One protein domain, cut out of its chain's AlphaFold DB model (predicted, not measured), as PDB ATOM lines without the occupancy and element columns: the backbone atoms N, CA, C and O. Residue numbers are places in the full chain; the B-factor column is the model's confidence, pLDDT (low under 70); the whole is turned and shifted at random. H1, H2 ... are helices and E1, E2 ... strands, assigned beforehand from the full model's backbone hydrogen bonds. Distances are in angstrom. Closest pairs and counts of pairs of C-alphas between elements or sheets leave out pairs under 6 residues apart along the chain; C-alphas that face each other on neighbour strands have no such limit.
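AT A GLANCE: This is residues 24 to 152 of the 166 residues of an uncharacterized protein of Treponema sp (UniProt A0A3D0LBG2). Two sheets stand partly face to face as a loose sandwich: a strongly twisted, curling sheet of five strands, E3 E4 E1 E7 E8, and a smaller sheet of three, E2 E5 E6. E5 and E6 come near E8 along one side, residues 78 to 79 pair with E2 on the other, and the short helices H1 and H2 lie at one end. The printed part has 129 residues with the order E1 H1 E2 E3 E4 E5 H2 E6 E7 E8; the five-strand sheet is mixed, the three-strand sheet antiparallel. The class is mostly strand, though under half of the residues are in named elements. It is compact, with a radius of gyration of the C-alphas of 14.5 A and spans of 40 by 35 by 27 A.

IN THESE COORDINATES: Find C-alpha 25 at (-41.018, 17.590, -20.820); there E1 begins and runs to residue 29. H1 follows as residues 34 to 37, then E2, residues 41 to 47, 20.0 A long. E3 is residues 57 to 64, 20.8 A, and E4 residues 83 to 89, 19.0 A. Look next for E5, residues 93 to 99, 20.1 A, beginning at C-alpha 93 (-36.956, 10.121, -29.141). H2 is residues 102 to 105 and E6 residues 121 to 124. E7, residues 131 to 138, is 21.3 A long; E8, residues 144 to 151, bends by 79 degrees at residue 147 and ends at C-alpha 151 (-40.742, 26.196, -29.860).

HOW THE PARTS SIT: Start at E1, an inner strand. It is antiparallel to E4, with N 27 and O 85 2.8 A apart, and parallel to E7, with N 28 and O 132 2.8 A apart. E3 and E4 form a hairpin, with N 86 and O 61 at 2.8 A; E7 and E8 form another, with N 135 and O 149 at 2.9 A. In the other sheet, E5 is antiparallel to E2, N 44 to O 97 being 2.9 A, and to E6, N 94 to O 123 being 2.8 A. Between the sheets, the closest C-alphas of E5 and E8 are those of Val 98 and Trp 148, 6.9 A apart. E2 and E4 are apart. H1 only grazes the five-strand sheet, with residues 36 to 37, and H2 is on neither sheet. Both helices are too short for an O i to N i+4 pair; each has one O i to N i+3 pair, within range.

THE WHOLE: The C-alphas farthest apart, those of Asp 55 and Asn 141, are 41.4 A apart. The printed part has no cut. The links E3 to E4 and H2 to E6 are long. Look for pLDDT under 70 at residues 68 to 69, 74 and 106 to 114; the mean of the printed part is 83.9.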
ATOM      1  N   ALA A  24     -39.155  15.522 -16.884       82.06
ATOM      2  CA  ALA A  24     -40.401  15.696 -17.611       82.06
ATOM      3  C   ALA A  24     -40.190  16.715 -18.735       82.06
ATOM      4  O   ALA A  24     -39.466  17.694 -18.543       82.06
ATOM      5  N   LEU A  25     -40.825  16.499 -19.883       92.12
ATOM      6  CA  LEU A  25     -41.018  17.590 -20.820       92.12
ATOM      7  C   LEU A  25     -42.111  18.495 -20.248       92.12
ATOM      8  O   LEU A  25     -43.259  18.074 -20.102       92.12
ATOM      9  N   GLU A  26     -41.746  19.727 -19.929       91.62
ATOM     10  CA  GLU A  26     -42.670  20.783 -19.549       91.62
ATOM     11  C   GLU A  26     -43.183  21.485 -20.806       91.62
ATOM     12  O   GLU A  26     -42.424  22.071 -21.584       91.62
ATOM     13  N   ILE A  27     -44.492  21.436 -21.008       92.19
ATOM     14  CA  ILE A  27     -45.170  22.036 -22.151       92.19
ATOM     15  C   ILE A  27     -46.001  23.195 -21.628       92.19
ATOM     16  O   ILE A  27     -47.033  22.993 -20.987       92.19
ATOM     17  N   TYR A  28     -45.541  24.416 -21.874       90.31
ATOM     18  CA  TYR A  28     -46.208  25.616 -21.399       90.31
ATOM     19  C   TYR A  28     -47.109  26.212 -22.475       90.31
ATOM     20  O   TYR A  28     -46.631  26.670 -23.518       90.31
ATOM     21  N   ARG A  29     -48.411  26.280 -22.191       89.94
ATOM     22  CA  ARG A  29     -49.353  27.094 -22.958       89.94
ATOM     23  C   ARG A  29     -49.534  28.432 -22.229       89.94
ATOM     24  O   ARG A  29     -50.177  28.458 -21.179       89.94
ATOM     25  N   PRO A  30     -49.015  29.554 -22.758       84.88
ATOM     26  CA  PRO A  30     -49.139  30.842 -22.104       84.88
ATOM     27  C   PRO A  30     -50.597  31.291 -22.042       84.88
ATOM     28  O   PRO A  30     -51.430  30.940 -22.886       84.88
ATOM     29  N   GLU A  31     -50.888  32.088 -21.021       85.00
ATOM     30  CA  GLU A  31     -52.151  32.806 -20.926       85.00
ATOM     31  C   GLU A  31     -52.264  33.814 -22.080       85.00
ATOM     32  O   GLU A  31     -51.292  34.448 -22.491       85.00
ATOM     33  N   ASN A  32     -53.460  33.907 -22.641       77.25
ATOM     34  CA  ASN A  32     -53.829  34.711 -23.795       77.25
ATOM     35  C   ASN A  32     -55.057  35.574 -23.474       77.25
ATOM     36  O   ASN A  32     -55.611  35.535 -22.378       77.25
ATOM     37  N   PHE A  33     -55.485  36.388 -24.436       72.19
ATOM     38  CA  PHE A  33     -56.639  37.263 -24.255       72.19
ATOM     39  C   PHE A  33     -57.966  36.570 -24.607       72.19
ATOM     40  O   PHE A  33     -58.134  36.057 -25.716       72.19
ATOM     41  N   GLY A  34     -58.932  36.640 -23.688       76.38
ATOM     42  CA  GLY A  34     -60.324  36.248 -23.916       76.38
ATOM     43  C   GLY A  34     -60.492  34.785 -24.330       76.38
ATOM     44  O   GLY A  34     -59.824  33.897 -23.804       76.38
ATOM     45  N   ALA A  35     -61.362  34.552 -25.317       75.88
ATOM     46  CA  ALA A  35     -61.743  33.218 -25.795       75.88
ATOM     47  C   ALA A  35     -60.564  32.365 -26.301       75.88
ATOM     48  O   ALA A  35     -60.683  31.148 -26.419       75.88
ATOM     49  N   MET A  36     -59.399  32.969 -26.567       80.56
ATOM     50  CA  MET A  36     -58.208  32.216 -26.953       80.56
ATOM     51  C   MET A  36     -57.612  31.360 -25.846       80.56
ATOM     52  O   MET A  36     -56.836  30.459 -26.159       80.56
ATOM     53  N   ASN A  37     -57.958  31.590 -24.579       83.81
ATOM     54  CA  ASN A  37     -57.588  30.676 -23.495       83.81
ATOM     55  C   ASN A  37     -58.360  29.359 -23.550       83.81
ATOM     56  O   ASN A  37     -57.830  28.332 -23.122       83.81
ATOM     57  N   ASP A  38     -59.554  29.394 -24.137       84.44
ATOM     58  CA  ASP A  38     -60.511  28.292 -24.128       84.44
ATOM     59  C   ASP A  38     -60.468  27.462 -25.415       84.44
ATOM     60  O   ASP A  38     -61.060  26.386 -25.474       84.44
ATOM     61  N   VAL A  39     -59.738  27.918 -26.443       84.75
ATOM     62  CA  VAL A  39     -59.530  27.125 -27.665       84.75
ATOM     63  C   VAL A  39     -58.880  25.790 -27.294       84.75
ATOM     64  O   VAL A  39     -57.806  25.815 -26.679       84.75
ATOM     65  N   PRO A  40     -59.480  24.638 -27.657       88.44
ATOM     66  CA  PRO A  40     -58.923  23.342 -27.302       88.44
ATOM     67  C   PRO A  40     -57.534  23.133 -27.899       88.44
ATOM     68  O   PRO A  40     -57.309  23.410 -29.075       88.44
ATOM     69  N   CYS A  41     -56.600  22.637 -27.093       90.50
ATOM     70  CA  CYS A  41     -55.226  22.375 -27.503       90.50
ATOM     71  C   CYS A  41     -54.819  20.995 -26.982       90.50
ATOM     72  O   CYS A  41     -54.452  20.834 -25.817       90.50
ATOM     73  N   MET A  42     -54.964  19.989 -27.837       92.75
ATOM     74  CA  MET A  42     -54.722  18.590 -27.516       92.75
ATOM     75  C   MET A  42     -53.300  18.189 -27.871       92.75
ATOM     76  O   MET A  42     -52.796  18.541 -28.934       92.75
ATOM     77  N   LEU A  43     -52.667  17.444 -26.970       93.69
ATOM     78  CA  LEU A  43     -51.323  16.908 -27.146       93.69
ATOM     79  C   LEU A  43     -51.376  15.598 -27.937       93.69
ATOM     80  O   LEU A  43     -52.182  14.721 -27.633       93.69
ATOM     81  N   SER A  44     -50.469  15.443 -28.895       93.56
ATOM     82  CA  SER A  44     -50.213  14.179 -29.582       93.56
ATOM     83  C   SER A  44     -48.729  13.850 -29.496       93.56
ATOM     84  O   SER A  44     -47.877  14.729 -29.649       93.56
ATOM     85  N   VAL A  45     -48.433  12.582 -29.225       94.62
ATOM     86  CA  VAL A  45     -47.072  12.077 -29.045       94.62
ATOM     87  C   VAL A  45     -46.914  10.842 -29.912       94.62
ATOM     88  O   VAL A  45     -47.651   9.870 -29.747       94.62
ATOM     89  N   THR A  46     -45.949  10.884 -30.820       97.06
ATOM     90  CA  THR A  46     -45.561   9.721 -31.623       97.06
ATOM     91  C   THR A  46     -44.103   9.358 -31.366       97.06
ATOM     92  O   THR A  46     -43.327  10.194 -30.893       97.06
ATOM     93  N   ASP A  47     -43.742   8.100 -31.594       95.50
ATOM     94  CA  ASP A  47     -42.354   7.647 -31.517       95.50
ATOM     95  C   ASP A  47     -41.536   8.114 -32.740       95.50
ATOM     96  O   ASP A  47     -42.026   8.838 -33.615       95.50
ATOM     97  N   GLU A  48     -40.254   7.746 -32.777       94.81
ATOM     98  CA  GLU A  48     -39.335   8.085 -33.872       94.81
ATOM     99  C   GLU A  48     -39.808   7.543 -35.234       94.81
ATOM    100  O   GLU A  48     -39.579   8.185 -36.259       94.81
ATOM    101  N   ASP A  49     -40.543   6.427 -35.232       95.38
ATOM    102  CA  ASP A  49     -41.101   5.778 -36.422       95.38
ATOM    103  C   ASP A  49     -42.490   6.334 -36.814       95.38
ATOM    104  O   ASP A  49     -43.045   5.961 -37.850       95.38
ATOM    105  N   GLY A  50     -43.055   7.242 -36.010       94.25
ATOM    106  CA  GLY A  50     -44.353   7.876 -36.244       94.25
ATOM    107  C   GLY A  50     -45.561   7.097 -35.707       94.25
ATOM    108  O   GLY A  50     -46.697   7.447 -36.037       94.25
ATOM    109  N   ASN A  51     -45.358   6.069 -34.883       96.44
ATOM    110  CA  ASN A  51     -46.453   5.341 -34.235       96.44
ATOM    111  C   ASN A  51     -46.948   6.084 -32.991       96.44
ATOM    112  O   ASN A  51     -46.194   6.814 -32.351       96.44
ATOM    113  N   ASP A  52     -48.208   5.862 -32.607       95.31
ATOM    114  CA  ASP A  52     -48.745   6.366 -31.339       95.31
ATOM    115  C   ASP A  52     -47.900   5.877 -30.150       95.31
ATOM    116  O   ASP A  52     -47.665   4.679 -29.990       95.31
ATOM    117  N   ALA A  53     -47.454   6.812 -29.310       94.44
ATOM    118  CA  ALA A  53     -46.558   6.526 -28.190       94.44
ATOM    119  C   ALA A  53     -47.266   6.554 -26.826       94.44
ATOM    120  O   ALA A  53     -46.611   6.735 -25.792       94.44
ATOM    121  N   SER A  54     -48.592   6.375 -26.783       89.38
ATOM    122  CA  SER A  54     -49.364   6.449 -25.534       89.38
ATOM    123  C   SER A  54     -48.892   5.435 -24.480       89.38
ATOM    124  O   SER A  54     -48.903   5.731 -23.287       89.38
ATOM    125  N   ASP A  55     -48.402   4.262 -24.896       91.31
ATOM    126  CA  ASP A  55     -47.866   3.218 -24.003       91.31
ATOM    127  C   ASP A  55     -46.464   3.543 -23.427       91.31
ATOM    128  O   ASP A  55     -45.949   2.847 -22.531       91.31
ATOM    129  N   LYS A  56     -45.809   4.587 -23.951       92.12
ATOM    130  CA  LYS A  56     -44.504   5.081 -23.485       92.12
ATOM    131  C   LYS A  56     -44.627   6.209 -22.466       92.12
ATOM    132  O   LYS A  56     -43.646   6.490 -21.771       92.12
ATOM    133  N   ILE A  57     -45.814   6.798 -22.338       91.31
ATOM    134  CA  ILE A  57     -46.124   7.816 -21.338       91.31
ATOM    135  C   ILE A  57     -46.177   7.151 -19.956       91.31
ATOM    136  O   ILE A  57     -46.974   6.248 -19.708       91.31
ATOM    137  N   ILE A  58     -45.307   7.587 -19.045       90.94
ATOM    138  CA  ILE A  58     -45.268   7.117 -17.651       90.94
ATOM    139  C   ILE A  58     -46.333   7.846 -16.834       90.94
ATOM    140  O   ILE A  58     -47.064   7.232 -16.058       90.94
ATOM    141  N   SER A  59     -46.408   9.166 -16.996       89.75
ATOM    142  CA  SER A  59     -47.416   9.999 -16.354       89.75
ATOM    143  C   SER A  59     -47.592  11.320 -17.094       89.75
ATOM    144  O   SER A  59     -46.662  11.845 -17.710       89.75
ATOM    145  N   ILE A  60     -48.800  11.867 -16.986       90.75
ATOM    146  CA  ILE A  60     -49.108  13.246 -17.350       90.75
ATOM    147  C   ILE A  60     -49.669  13.915 -16.107       90.75
ATOM    148  O   ILE A  60     -50.573  13.385 -15.454       90.75
ATOM    149  N   SER A  61     -49.133  15.077 -15.774       90.62
ATOM    150  CA  SER A  61     -49.736  15.964 -14.785       90.62
ATOM    151  C   SER A  61     -49.773  17.378 -15.328       90.62
ATOM    152  O   SER A  61     -49.120  17.683 -16.325       90.62
ATOM    153  N   PHE A  62     -50.562  18.235 -14.701       89.75
ATOM    154  CA  PHE A  62     -50.602  19.638 -15.066       89.75
ATOM    155  C   PHE A  62     -50.629  20.529 -13.834       89.75
ATOM    156  O   PHE A  62     -51.064  20.119 -12.757       89.75
ATOM    157  N   SER A  63     -50.186  21.760 -14.019       87.44
ATOM    158  CA  SER A  63     -50.335  22.844 -13.055       87.44
ATOM    159  C   SER A  63     -50.703  24.116 -13.801       87.44
ATOM    160  O   SER A  63     -50.356  24.291 -14.972       87.44
ATOM    161  N   TRP A  64     -51.351  25.045 -13.115       84.56
ATOM    162  CA  TRP A  64     -51.378  26.425 -13.584       84.56
ATOM    163  C   TRP A  64     -50.015  27.068 -13.332       84.56
ATOM    164  O   TRP A  64     -49.337  26.725 -12.361       84.56
ATOM    165  N   TYR A  65     -49.587  28.005 -14.180       77.94
ATOM    166  CA  TYR A  65     -48.267  28.636 -14.014       77.94
ATOM    167  C   TYR A  65     -48.124  29.402 -12.690       77.94
ATOM    168  O   TYR A  65     -47.021  29.525 -12.169       77.94
ATOM    169  N   TYR A  66     -49.234  29.899 -12.138       75.19
ATOM    170  CA  TYR A  66     -49.279  30.595 -10.850       75.19
ATOM    171  C   TYR A  66     -49.425  29.638  -9.648       75.19
ATOM    172  O   TYR A  66     -49.313  30.071  -8.504       75.19
ATOM    173  N   GLU A  67     -49.610  28.337  -9.890       79.12
ATOM    174  CA  GLU A  67     -49.775  27.281  -8.878       79.12
ATOM    175  C   GLU A  67     -48.832  26.095  -9.137       79.12
ATOM    176  O   GLU A  67     -49.185  24.941  -8.909       79.12
ATOM    177  N   MET A  68     -47.593  26.342  -9.574       65.94
ATOM    178  CA  MET A  68     -46.623  25.268  -9.879       65.94
ATOM    179  C   MET A  68     -46.324  24.317  -8.704       65.94
ATOM    180  O   MET A  68     -45.787  23.233  -8.902       65.94
ATOM    181  N   GLN A  69     -46.697  24.696  -7.481       69.56
ATOM    182  CA  GLN A  69     -46.567  23.873  -6.276       69.56
ATOM    183  C   GLN A  69     -47.591  22.723  -6.222       69.56
ATOM    184  O   GLN A  69     -47.414  21.776  -5.453       69.56
ATOM    185  N   TRP A  70     -48.656  22.789  -7.028       71.69
ATOM    186  CA  TRP A  70     -49.770  21.845  -7.017       71.69
ATOM    187  C   TRP A  70     -49.889  21.141  -8.370       71.69
ATOM    188  O   TRP A  70     -50.341  21.709  -9.362       71.69
ATOM    189  N   LEU A  71     -49.487  19.869  -8.403       77.94
ATOM    190  CA  LEU A  71     -49.613  19.021  -9.588       77.94
ATOM    191  C   LEU A  71     -50.939  18.260  -9.571       77.94
ATOM    192  O   LEU A  71     -51.176  17.381  -8.736       77.94
ATOM    193  N   HIS A  72     -51.781  18.547 -10.553       79.06
ATOM    194  CA  HIS A  72     -53.024  17.837 -10.797       79.06
ATOM    195  C   HIS A  72     -52.765  16.628 -11.703       79.06
ATOM    196  O   HIS A  72     -52.190  16.740 -12.784       79.06
ATOM    197  N   ARG A  73     -53.199  15.442 -11.259       74.06
ATOM    198  CA  ARG A  73     -52.963  14.169 -11.971       74.06
ATOM    199  C   ARG A  73     -54.028  13.820 -13.010       74.06
ATOM    200  O   ARG A  73     -53.832  12.897 -13.788       74.06
ATOM    201  N   HIS A  74     -55.165  14.514 -13.005       69.25
ATOM    202  CA  HIS A  74     -56.256  14.255 -13.942       69.25
ATOM    203  C   HIS A  74     -56.203  15.245 -15.105       69.25
ATOM    204  O   HIS A  74     -56.909  16.248 -15.107       69.25
ATOM    205  N   TYR A  75     -55.333  14.975 -16.074       72.06
ATOM    206  CA  TYR A  75     -55.292  15.734 -17.318       72.06
ATOM    207  C   TYR A  75     -56.345  15.188 -18.289       72.06
ATOM    208  O   TYR A  75     -56.325  14.007 -18.630       72.06
ATOM    209  N   ASN A  76     -57.262  16.041 -18.741       72.38
ATOM    210  CA  ASN A  76     -58.353  15.671 -19.651       72.38
ATOM    211  C   ASN A  76     -57.928  15.611 -21.133       72.38
ATOM    212  O   ASN A  76     -58.780  15.499 -22.009       72.38
ATOM    213  N   GLY A  77     -56.628  15.723 -21.423       75.94
ATOM    214  CA  GLY A  77     -56.109  15.730 -22.790       75.94
ATOM    215  C   GLY A  77     -56.075  17.109 -23.450       75.94
ATOM    216  O   GLY A  77     -55.550  17.210 -24.555       75.94
ATOM    217  N   CYS A  78     -56.577  18.161 -22.795       85.00
ATOM    218  CA  CYS A  78     -56.681  19.502 -23.363       85.00
ATOM    219  C   CYS A  78     -55.993  20.554 -22.479       85.00
ATOM    220  O   CYS A  78     -56.382  20.782 -21.334       85.00
ATOM    221  N   MET A  79     -54.979  21.226 -23.023       88.56
ATOM    222  CA  MET A  79     -54.337  22.368 -22.373       88.56
ATOM    223  C   MET A  79     -55.255  23.579 -22.473       88.56
ATOM    224  O   MET A  79     -55.854  23.774 -23.525       88.56
ATOM    225  N   THR A  80     -55.290  24.439 -21.458       86.69
ATOM    226  CA  THR A  80     -55.919  25.776 -21.489       86.69
ATOM    227  C   THR A  80     -54.857  26.868 -21.348       86.69
ATOM    228  O   THR A  80     -53.703  26.589 -21.007       86.69
ATOM    229  N   GLY A  81     -55.197  28.120 -21.661       87.38
ATOM    230  CA  GLY A  81     -54.268  29.239 -21.470       87.38
ATOM    231  C   GLY A  81     -53.776  29.331 -20.022       87.38
ATOM    232  O   GLY A  81     -54.579  29.289 -19.099       87.38
ATOM    233  N   GLY A  82     -52.462  29.434 -19.817       86.56
ATOM    234  CA  GLY A  82     -51.846  29.495 -18.488       86.56
ATOM    235  C   GLY A  82     -51.526  28.130 -17.859       86.56
ATOM    236  O   GLY A  82     -51.161  28.068 -16.683       86.56
ATOM    237  N   THR A  83     -51.628  27.036 -18.613       89.31
ATOM    238  CA  THR A  83     -51.296  25.693 -18.114       89.31
ATOM    239  C   THR A  83     -49.879  25.267 -18.470       89.31
ATOM    240  O   THR A  83     -49.320  25.640 -19.503       89.31
ATOM    241  N   VAL A  84     -49.303  24.457 -17.589       90.50
ATOM    242  CA  VAL A  84     -48.050  23.733 -17.794       90.50
ATOM    243  C   VAL A  84     -48.379  22.250 -17.709       90.50
ATOM    244  O   VAL A  84     -48.897  21.797 -16.688       90.50
ATOM    245  N   ILE A  85     -48.088  21.502 -18.770       91.75
ATOM    246  CA  ILE A  85     -48.163  20.039 -18.768       91.75
ATOM    247  C   ILE A  85     -46.788  19.482 -18.453       91.75
ATOM    248  O   ILE A  85     -45.805  19.865 -19.076       91.75
ATOM    249  N   HIS A  86     -46.740  18.541 -17.523       90.56
ATOM    250  CA  HIS A  86     -45.550  17.791 -17.154       90.56
ATOM    251  C   HIS A  86     -45.695  16.387 -17.730       90.56
ATOM    252  O   HIS A  86     -46.471  15.571 -17.217       90.56
ATOM    253  N   LEU A  87     -44.990  16.131 -18.830       92.19
ATOM    254  CA  LEU A  87     -45.033  14.872 -19.563       92.19
ATOM    255  C   LEU A  87     -43.814  14.016 -19.208       92.19
ATOM    256  O   LEU A  87     -42.689  14.321 -19.606       92.19
ATOM    257  N   HIS A  88     -44.035  12.921 -18.485       91.38
ATOM    258  CA  HIS A  88     -42.985  11.956 -18.169       91.38
ATOM    259  C   HIS A  88     -43.042  10.774 -19.135       91.38
ATOM    260  O   HIS A  88     -44.058  10.083 -19.225       91.38
ATOM    261  N   MET A  89     -41.926  10.507 -19.809       91.75
ATOM    262  CA  MET A  89     -41.794   9.471 -20.834       91.75
ATOM    263  C   MET A  89     -40.724   8.449 -20.446       91.75
ATOM    264  O   MET A  89     -39.775   8.770 -19.726       91.75
ATOM    265  N   LYS A  90     -40.835   7.221 -20.964       92.75
ATOM    266  CA  LYS A  90     -39.694   6.288 -21.024       92.75
ATOM    267  C   LYS A  90     -38.578   6.893 -21.887       92.75
ATOM    268  O   LYS A  90     -38.869   7.717 -22.749       92.75
ATOM    269  N   SER A  91     -37.326   6.466 -21.695       91.94
ATOM    270  CA  SER A  91     -36.218   6.969 -22.524       91.94
ATOM    271  C   SER A  91     -36.480   6.711 -24.011       91.94
ATOM    272  O   SER A  91     -36.938   5.621 -24.363       91.94
ATOM    273  N   GLY A  92     -36.217   7.701 -24.861       92.81
ATOM    274  CA  GLY A  92     -36.419   7.629 -26.303       92.81
ATOM    275  C   GLY A  92     -36.439   8.993 -26.993       92.81
ATOM    276  O   GLY A  92     -36.241  10.043 -26.376       92.81
ATOM    277  N   VAL A  93     -36.702   8.952 -28.297       94.31
ATOM    278  CA  VAL A  93     -36.956  10.121 -29.141       94.31
ATOM    279  C   VAL A  93     -38.432  10.117 -29.520       94.31
ATOM    280  O   VAL A  93     -38.968   9.094 -29.942       94.31
ATOM    281  N   TYR A  94     -39.088  11.260 -29.346       95.38
ATOM    282  CA  TYR A  94     -40.518  11.423 -29.565       95.38
ATOM    283  C   TYR A  94     -40.806  12.664 -30.397       95.38
ATOM    284  O   TYR A  94     -40.148  13.699 -30.270       95.38
ATOM    285  N   HIS A  95     -41.851  12.578 -31.202       96.31
ATOM    286  CA  HIS A  95     -42.404  13.682 -31.960       96.31
ATOM    287  C   HIS A  95     -43.627  14.231 -31.230       96.31
ATOM    288  O   HIS A  95     -44.634  13.542 -31.055       96.31
ATOM    289  N   ILE A  96     -43.525  15.487 -30.806       95.12
ATOM    290  CA  ILE A  96     -44.568  16.206 -30.082       95.12
ATOM    291  C   ILE A  96     -45.269  17.161 -31.040       95.12
ATOM    292  O   ILE A  96     -44.630  18.017 -31.658       95.12
ATOM    293  N   THR A  97     -46.587  17.041 -31.131       95.12
ATOM    294  CA  THR A  97     -47.451  17.978 -31.856       95.12
ATOM    295  C   THR A  97     -48.654  18.335 -31.001       95.12
ATOM    296  O   THR A  97     -49.023  17.603 -30.082       95.12
ATOM    297  N   VAL A  98     -49.302  19.447 -31.325       94.25
ATOM    298  CA  VAL A  98     -50.589  19.807 -30.738       94.25
ATOM    299  C   VAL A  98     -51.596  20.145 -31.819       94.25
ATOM    300  O   VAL A  98     -51.225  20.599 -32.905       94.25
ATOM    301  N   HIS A  99     -52.872  19.946 -31.515       92.31
ATOM    302  CA  HIS A  99     -53.946  20.288 -32.433       92.31
ATOM    303  C   HIS A  99     -55.231  20.697 -31.710       92.31
ATOM    304  O   HIS A  99     -55.440  20.392 -30.537       92.31
ATOM    305  N   THR A 100     -56.115  21.383 -32.421       89.69
ATOM    306  CA  THR A 100     -57.513  21.569 -32.030       89.69
ATOM    307  C   THR A 100     -58.353  20.580 -32.840       89.69
ATOM    308  O   THR A 100     -58.198  20.548 -34.059       89.69
ATOM    309  N   PRO A 101     -59.240  19.777 -32.232       86.62
ATOM    310  CA  PRO A 101     -60.075  18.836 -32.981       86.62
ATOM    311  C   PRO A 101     -60.944  19.536 -34.038       86.62
ATOM    312  O   PRO A 101     -61.478  20.609 -33.734       86.62
ATOM    313  N   PRO A 102     -61.120  18.974 -35.252       82.12
ATOM    314  CA  PRO A 102     -61.860  19.616 -36.344       82.12
ATOM    315  C   PRO A 102     -63.260  20.110 -35.953       82.12
ATOM    316  O   PRO A 102     -63.659  21.217 -36.311       82.12
ATOM    317  N   GLU A 103     -63.990  19.342 -35.146       81.19
ATOM    318  CA  GLU A 103     -65.323  19.687 -34.650       81.19
ATOM    319  C   GLU A 103     -65.337  20.949 -33.774       81.19
ATOM    320  O   GLU A 103     -66.332  21.678 -33.749       81.19
ATOM    321  N   SER A 104     -64.214  21.236 -33.111       78.56
ATOM    322  CA  SER A 104     -64.007  22.415 -32.266       78.56
ATOM    323  C   SER A 104     -63.491  23.630 -33.049       78.56
ATOM    324  O   SER A 104     -63.450  24.732 -32.502       78.56
ATOM    325  N   GLN A 105     -63.120  23.464 -34.324       74.19
ATOM    326  CA  GLN A 105     -62.612  24.547 -35.179       74.19
ATOM    327  C   GLN A 105     -63.726  25.341 -35.882       74.19
ATOM    328  O   GLN A 105     -63.474  26.435 -36.378       74.19
ATOM    329  N   ASN A 106     -64.966  24.837 -35.903       59.03
ATOM    330  CA  ASN A 106     -66.069  25.380 -36.714       59.03
ATOM    331  C   ASN A 106     -66.452  26.849 -36.416       59.03
ATOM    332  O   ASN A 106     -67.068  27.495 -37.259       59.03
ATOM    333  N   ASN A 107     -66.063  27.392 -35.256       61.06
ATOM    334  CA  ASN A 107     -66.276  28.799 -34.878       61.06
ATOM    335  C   ASN A 107     -64.981  29.637 -34.876       61.06
ATOM    336  O   ASN A 107     -65.002  30.818 -34.534       61.06
ATOM    337  N   LEU A 108     -63.848  29.030 -35.235       62.66
ATOM    338  CA  LEU A 108     -62.511  29.617 -35.237       62.66
ATOM    339  C   LEU A 108     -62.054  29.769 -36.687       62.66
ATOM    340  O   LEU A 108     -61.124  29.091 -37.108       62.66
ATOM    341  N   VAL A 109     -62.760  30.590 -37.471       51.78
ATOM    342  CA  VAL A 109     -62.519  30.756 -38.914       51.78
ATOM    343  C   VAL A 109     -61.065  31.173 -39.152       51.78
ATOM    344  O   VAL A 109     -60.702  32.292 -38.782       51.78
ATOM    345  N   PRO A 110     -60.219  30.327 -39.764       51.78
ATOM    346  CA  PRO A 110     -58.903  30.761 -40.168       51.78
ATOM    347  C   PRO A 110     -59.019  31.361 -41.577       51.78
ATOM    348  O   PRO A 110     -59.652  30.797 -42.470       51.78
ATOM    349  N   ASP A 111     -58.408  32.526 -41.786       53.16
ATOM    350  CA  ASP A 111     -58.322  33.228 -43.086       53.16
ATOM    351  C   ASP A 111     -57.582  32.387 -44.163       53.16
ATOM    352  O   ASP A 111     -57.508  32.691 -45.351       53.16
ATOM    353  N   ASN A 112     -57.002  31.286 -43.715       50.44
ATOM    354  CA  ASN A 112     -56.046  30.410 -44.339       50.44
ATOM    355  C   ASN A 112     -56.428  29.002 -43.879       50.44
ATOM    356  O   ASN A 112     -56.552  28.772 -42.689       50.44
ATOM    357  N   ARG A 113     -56.636  28.058 -44.800       52.16
ATOM    358  CA  ARG A 113     -57.114  26.677 -44.550       52.16
ATOM    359  C   ARG A 113     -56.126  25.796 -43.760       52.16
ATOM    360  O   ARG A 113     -56.007  24.607 -44.032       52.16
ATOM    361  N   ASN A 114     -55.365  26.382 -42.849       54.25
ATOM    362  CA  ASN A 114     -54.519  25.665 -41.930       54.25
ATOM    363  C   ASN A 114     -55.443  25.053 -40.883       54.25
ATOM    364  O   ASN A 114     -56.103  25.752 -40.118       54.25
ATOM    365  N   GLU A 115     -55.519  23.730 -40.904       71.81
ATOM    366  CA  GLU A 115     -56.026  22.961 -39.780       71.81
ATOM    367  C   GLU A 115     -55.263  23.428 -38.536       71.81
ATOM    368  O   GLU A 115     -54.050  23.642 -38.609       71.81
ATOM    369  N   TRP A 116     -55.968  23.659 -37.426       84.31
ATOM    370  CA  TRP A 116     -55.376  24.084 -36.157       84.31
ATOM    371  C   TRP A 116     -54.418  23.012 -35.612       84.31
ATOM    372  O   TRP A 116     -54.728  22.306 -34.658       84.31
ATOM    373  N   THR A 117     -53.239  22.914 -36.207       89.75
ATOM    374  CA  THR A 117     -52.211  21.903 -35.980       89.75
ATOM    375  C   THR A 117     -50.873  22.620 -35.873       89.75
ATOM    376  O   THR A 117     -50.672  23.684 -36.469       89.75
ATOM    377  N   SER A 118     -49.959  22.086 -35.068       91.69
ATOM    378  CA  SER A 118     -48.630  22.662 -34.896       91.69
ATOM    379  C   SER A 118     -47.586  22.102 -35.854       91.69
ATOM    380  O   SER A 118     -47.764  21.059 -36.478       91.69
ATOM    381  N   ASN A 119     -46.421  22.749 -35.880       92.62
ATOM    382  CA  ASN A 119     -45.184  22.070 -36.252       92.62
ATOM    383  C   ASN A 119     -44.856  20.932 -35.266       92.62
ATOM    384  O   ASN A 119     -45.331  20.920 -34.128       92.62
ATOM    385  N   THR A 120     -43.988  20.018 -35.691       94.94
ATOM    386  CA  THR A 120     -43.447  18.957 -34.838       94.94
ATOM    387  C   THR A 120     -42.257  19.465 -34.033       94.94
ATOM    388  O   THR A 120     -41.363  20.120 -34.574       94.94
ATOM    389  N   PHE A 121     -42.229  19.137 -32.745       94.31
ATOM    390  CA  PHE A 121     -41.059  19.284 -31.888       94.31
ATOM    391  C   PHE A 121     -40.459  17.907 -31.599       94.31
ATOM    392  O   PHE A 121     -41.163  17.005 -31.151       94.31
ATOM    393  N   VAL A 122     -39.161  17.744 -31.857       94.31
ATOM    394  CA  VAL A 122     -38.436  16.501 -31.567       94.31
ATOM    395  C   VAL A 122     -37.937  16.558 -30.128       94.31
ATOM    396  O   VAL A 122     -37.048  17.347 -29.805       94.31
ATOM    397  N   PHE A 123     -38.505  15.723 -29.267       92.44
ATOM    398  CA  PHE A 123     -38.094  15.575 -27.879       92.44
ATOM    399  C   PHE A 123     -37.245  14.315 -27.716       92.44
ATOM    400  O   PHE A 123     -37.745  13.199 -27.817       92.44
ATOM    401  N   ASN A 124     -35.959  14.498 -27.440       92.38
ATOM    402  CA  ASN A 124     -35.068  13.419 -27.035       92.38
ATOM    403  C   ASN A 124     -34.910  13.481 -25.513       92.38
ATOM    404  O   ASN A 124     -34.382  14.463 -24.999       92.38
ATOM    405  N   THR A 125     -35.339  12.438 -24.801       89.75
ATOM    406  CA  THR A 125     -35.349  12.405 -23.326       89.75
ATOM    407  C   THR A 125     -33.972  12.522 -22.677       89.75
ATOM    408  O   THR A 125     -33.880  12.754 -21.472       89.75
ATOM    409  N   GLU A 126     -32.904  12.313 -23.443       87.19
ATOM    410  CA  GLU A 126     -31.520  12.399 -22.973       87.19
ATOM    411  C   GLU A 126     -30.918  13.799 -23.175       87.19
ATOM    412  O   GLU A 126     -29.834  14.079 -22.663       87.19
ATOM    413  N   ASN A 127     -31.612  14.695 -23.891       82.69
ATOM    414  CA  ASN A 127     -31.098  16.002 -24.293       82.69
ATOM    415  C   ASN A 127     -32.040  17.160 -23.918       82.69
ATOM    416  O   ASN A 127     -33.260  17.086 -24.026       82.69
ATOM    417  N   GLN A 128     -31.446  18.300 -23.556       74.12
ATOM    418  CA  GLN A 128     -32.161  19.573 -23.406       74.12
ATOM    419  C   GLN A 128     -32.579  20.138 -24.778       74.12
ATOM    420  O   GLN A 128     -31.854  19.937 -25.756       74.12
ATOM    421  N   PRO A 129     -33.684  20.907 -24.871       75.69
ATOM    422  CA  PRO A 129     -34.461  21.497 -23.778       75.69
ATOM    423  C   PRO A 129     -35.641  20.638 -23.305       75.69
ATOM    424  O   PRO A 129     -36.369  20.070 -24.109       75.69
ATOM    425  N   HIS A 130     -35.879  20.630 -21.991       84.88
ATOM    426  CA  HIS A 130     -37.039  19.963 -21.375       84.88
ATOM    427  C   HIS A 130     -38.227  20.913 -21.170       84.88
ATOM    428  O   HIS A 130     -39.161  20.591 -20.453       84.88
ATOM    429  N   VAL A 131     -38.183  22.102 -21.775       89.12
ATOM    430  CA  VAL A 131     -39.262  23.088 -21.704       89.12
ATOM    431  C   VAL A 131     -39.562  23.578 -23.108       89.12
ATOM    432  O   VAL A 131     -38.658  24.049 -23.807       89.12
ATOM    433  N   ILE A 132     -40.831  23.503 -23.494       91.31
ATOM    434  CA  ILE A 132     -41.350  24.027 -24.755       91.31
ATOM    435  C   ILE A 132     -42.559  24.924 -24.516       91.31
ATOM    436  O   ILE A 132     -43.267  24.811 -23.518       91.31
ATOM    437  N   PHE A 133     -42.790  25.826 -25.457       90.94
ATOM    438  CA  PHE A 133     -43.888  26.774 -25.471       90.94
ATOM    439  C   PHE A 133     -44.841  26.399 -26.593       90.94
ATOM    440  O   PHE A 133     -44.414  26.240 -27.735       90.94
ATOM    441  N   VAL A 134     -46.126  26.306 -26.274       91.00
ATOM    442  CA  VAL A 134     -47.204  26.082 -27.234       91.00
ATOM    443  C   VAL A 134     -48.008  27.361 -27.335       91.00
ATOM    444  O   VAL A 134     -48.642  27.774 -26.372       91.00
ATOM    445  N   SER A 135     -48.001  27.994 -28.498       87.94
ATOM    446  CA  SER A 135     -48.684  29.272 -28.704       87.94
ATOM    447  C   SER A 135     -49.537  29.246 -29.961       87.94
ATOM    448  O   SER A 135     -49.173  28.568 -30.922       87.94
ATOM    449  N   PRO A 136     -50.671  29.958 -29.988       85.38
ATOM    450  CA  PRO A 136     -51.392  30.138 -31.233       85.38
ATOM    451  C   PRO A 136     -50.545  30.988 -32.192       85.38
ATOM    452  O   PRO A 136     -49.821  31.900 -31.785       85.38
ATOM    453  N   THR A 137     -50.634  30.688 -33.480       83.19
ATOM    454  CA  THR A 137     -50.015  31.499 -34.530       83.19
ATOM    455  C   THR A 137     -50.753  32.825 -34.671       83.19
ATOM    456  O   THR A 137     -51.979  32.884 -34.545       83.19
ATOM    457  N   ALA A 138     -50.002  33.890 -34.934       78.44
ATOM    458  CA  ALA A 138     -50.544  35.218 -35.161       78.44
ATOM    459  C   ALA A 138     -49.813  35.916 -36.312       78.44
ATOM    460  O   ALA A 138     -48.633  35.662 -36.571       78.44
ATOM    461  N   ASN A 139     -50.514  36.820 -36.993       73.88
ATOM    462  CA  ASN A 139     -49.918  37.685 -38.002       73.88
ATOM    463  C   ASN A 139     -49.076  38.800 -37.352       73.88
ATOM    464  O   ASN A 139     -48.995  38.934 -36.132       73.88
ATOM    465  N   GLN A 140     -48.456  39.641 -38.181       73.12
ATOM    466  CA  GLN A 140     -47.576  40.724 -37.722       73.12
ATOM    467  C   GLN A 140     -48.273  41.760 -36.824       73.12
ATOM    468  O   GLN A 140     -47.602  42.452 -36.062       73.12
ATOM    469  N   ASN A 141     -49.602  41.843 -36.889       71.94
ATOM    470  CA  ASN A 141     -50.416  42.752 -36.086       71.94
ATOM    471  C   ASN A 141     -50.960  42.082 -34.808       71.94
ATOM    472  O   ASN A 141     -51.732  42.702 -34.081       71.94
ATOM    473  N   GLY A 142     -50.580  40.830 -34.531       70.38
ATOM    474  CA  GLY A 142     -51.002  40.095 -33.337       70.38
ATOM    475  C   GLY A 142     -52.390  39.456 -33.431       70.38
ATOM    476  O   GLY A 142     -52.886  38.964 -32.421       70.38
ATOM    477  N   PHE A 143     -53.019  39.429 -34.611       74.75
ATOM    478  CA  PHE A 143     -54.275  38.697 -34.806       74.75
ATOM    479  C   PHE A 143     -54.003  37.222 -35.085       74.75
ATOM    480  O   PHE A 143     -53.128  36.897 -35.889       74.75
ATOM    481  N   TYR A 144     -54.774  36.342 -34.450       76.88
ATOM    482  CA  TYR A 144     -54.636  34.896 -34.585       76.88
ATOM    483  C   TYR A 144     -54.930  34.417 -36.005       76.88
ATOM    484  O   TYR A 144     -55.905  34.839 -36.620       76.88
ATOM    485  N   THR A 145     -54.093  33.511 -36.508       75.00
ATOM    486  CA  THR A 145     -54.143  33.013 -37.895       75.00
ATOM    487  C   THR A 145     -54.548  31.544 -37.997       75.00
ATOM    488  O   THR A 145     -54.309  30.919 -39.024       75.00
ATOM    489  N   GLY A 146     -55.114  30.979 -36.929       74.44
ATOM    490  CA  GLY A 146     -55.677  29.630 -36.952       74.44
ATOM    491  C   GLY A 146     -54.649  28.514 -37.067       74.44
ATOM    492  O   GLY A 146     -54.578  27.814 -38.068       74.44
ATOM    493  N   GLY A 147     -53.817  28.360 -36.046       83.12
ATOM    494  CA  GLY A 147     -52.772  27.345 -36.022       83.12
ATOM    495  C   GLY A 147     -52.018  27.382 -34.709       83.12
ATOM    496  O   GLY A 147     -52.107  28.372 -33.979       83.12
ATOM    497  N   TRP A 148     -51.244  26.341 -34.436       89.00
ATOM    498  CA  TRP A 148     -50.391  26.264 -33.256       89.00
ATOM    499  C   TRP A 148     -48.917  26.341 -33.646       89.00
ATOM    500  O   TRP A 148     -48.524  26.004 -34.760       89.00
ATOM    501  N   HIS A 149     -48.081  26.777 -32.718       89.94
ATOM    502  CA  HIS A 149     -46.640  26.792 -32.879       89.94
ATOM    503  C   HIS A 149     -45.969  26.300 -31.605       89.94
ATOM    504  O   HIS A 149     -46.301  26.771 -30.511       89.94
ATOM    505  N   ILE A 150     -45.032  25.368 -31.776       91.94
ATOM    506  CA  ILE A 150     -44.202  24.815 -30.710       91.94
ATOM    507  C   ILE A 150     -42.760  25.266 -30.915       91.94
ATOM    508  O   ILE A 150     -42.179  25.017 -31.973       91.94
ATOM    509  N   ASP A 151     -42.167  25.862 -29.885       88.81
ATOM    510  CA  ASP A 151     -40.742  26.196 -29.860       88.81
ATOM    511  C   ASP A 151     -40.213  26.111 -28.417       88.81
ATOM    512  O   ASP A 151     -40.942  26.319 -27.451       88.81
ATOM    513  N   TYR A 152     -38.927  25.814 -28.246       86.19
ATOM    514  CA  TYR A 152     -38.234  25.935 -26.960       86.19
ATOM    515  C   TYR A 152     -37.940  27.400 -26.593       86.19
ATOM    516  O   TYR A 152     -37.564  27.724 -25.459       86.19
TER     517      TYR A 152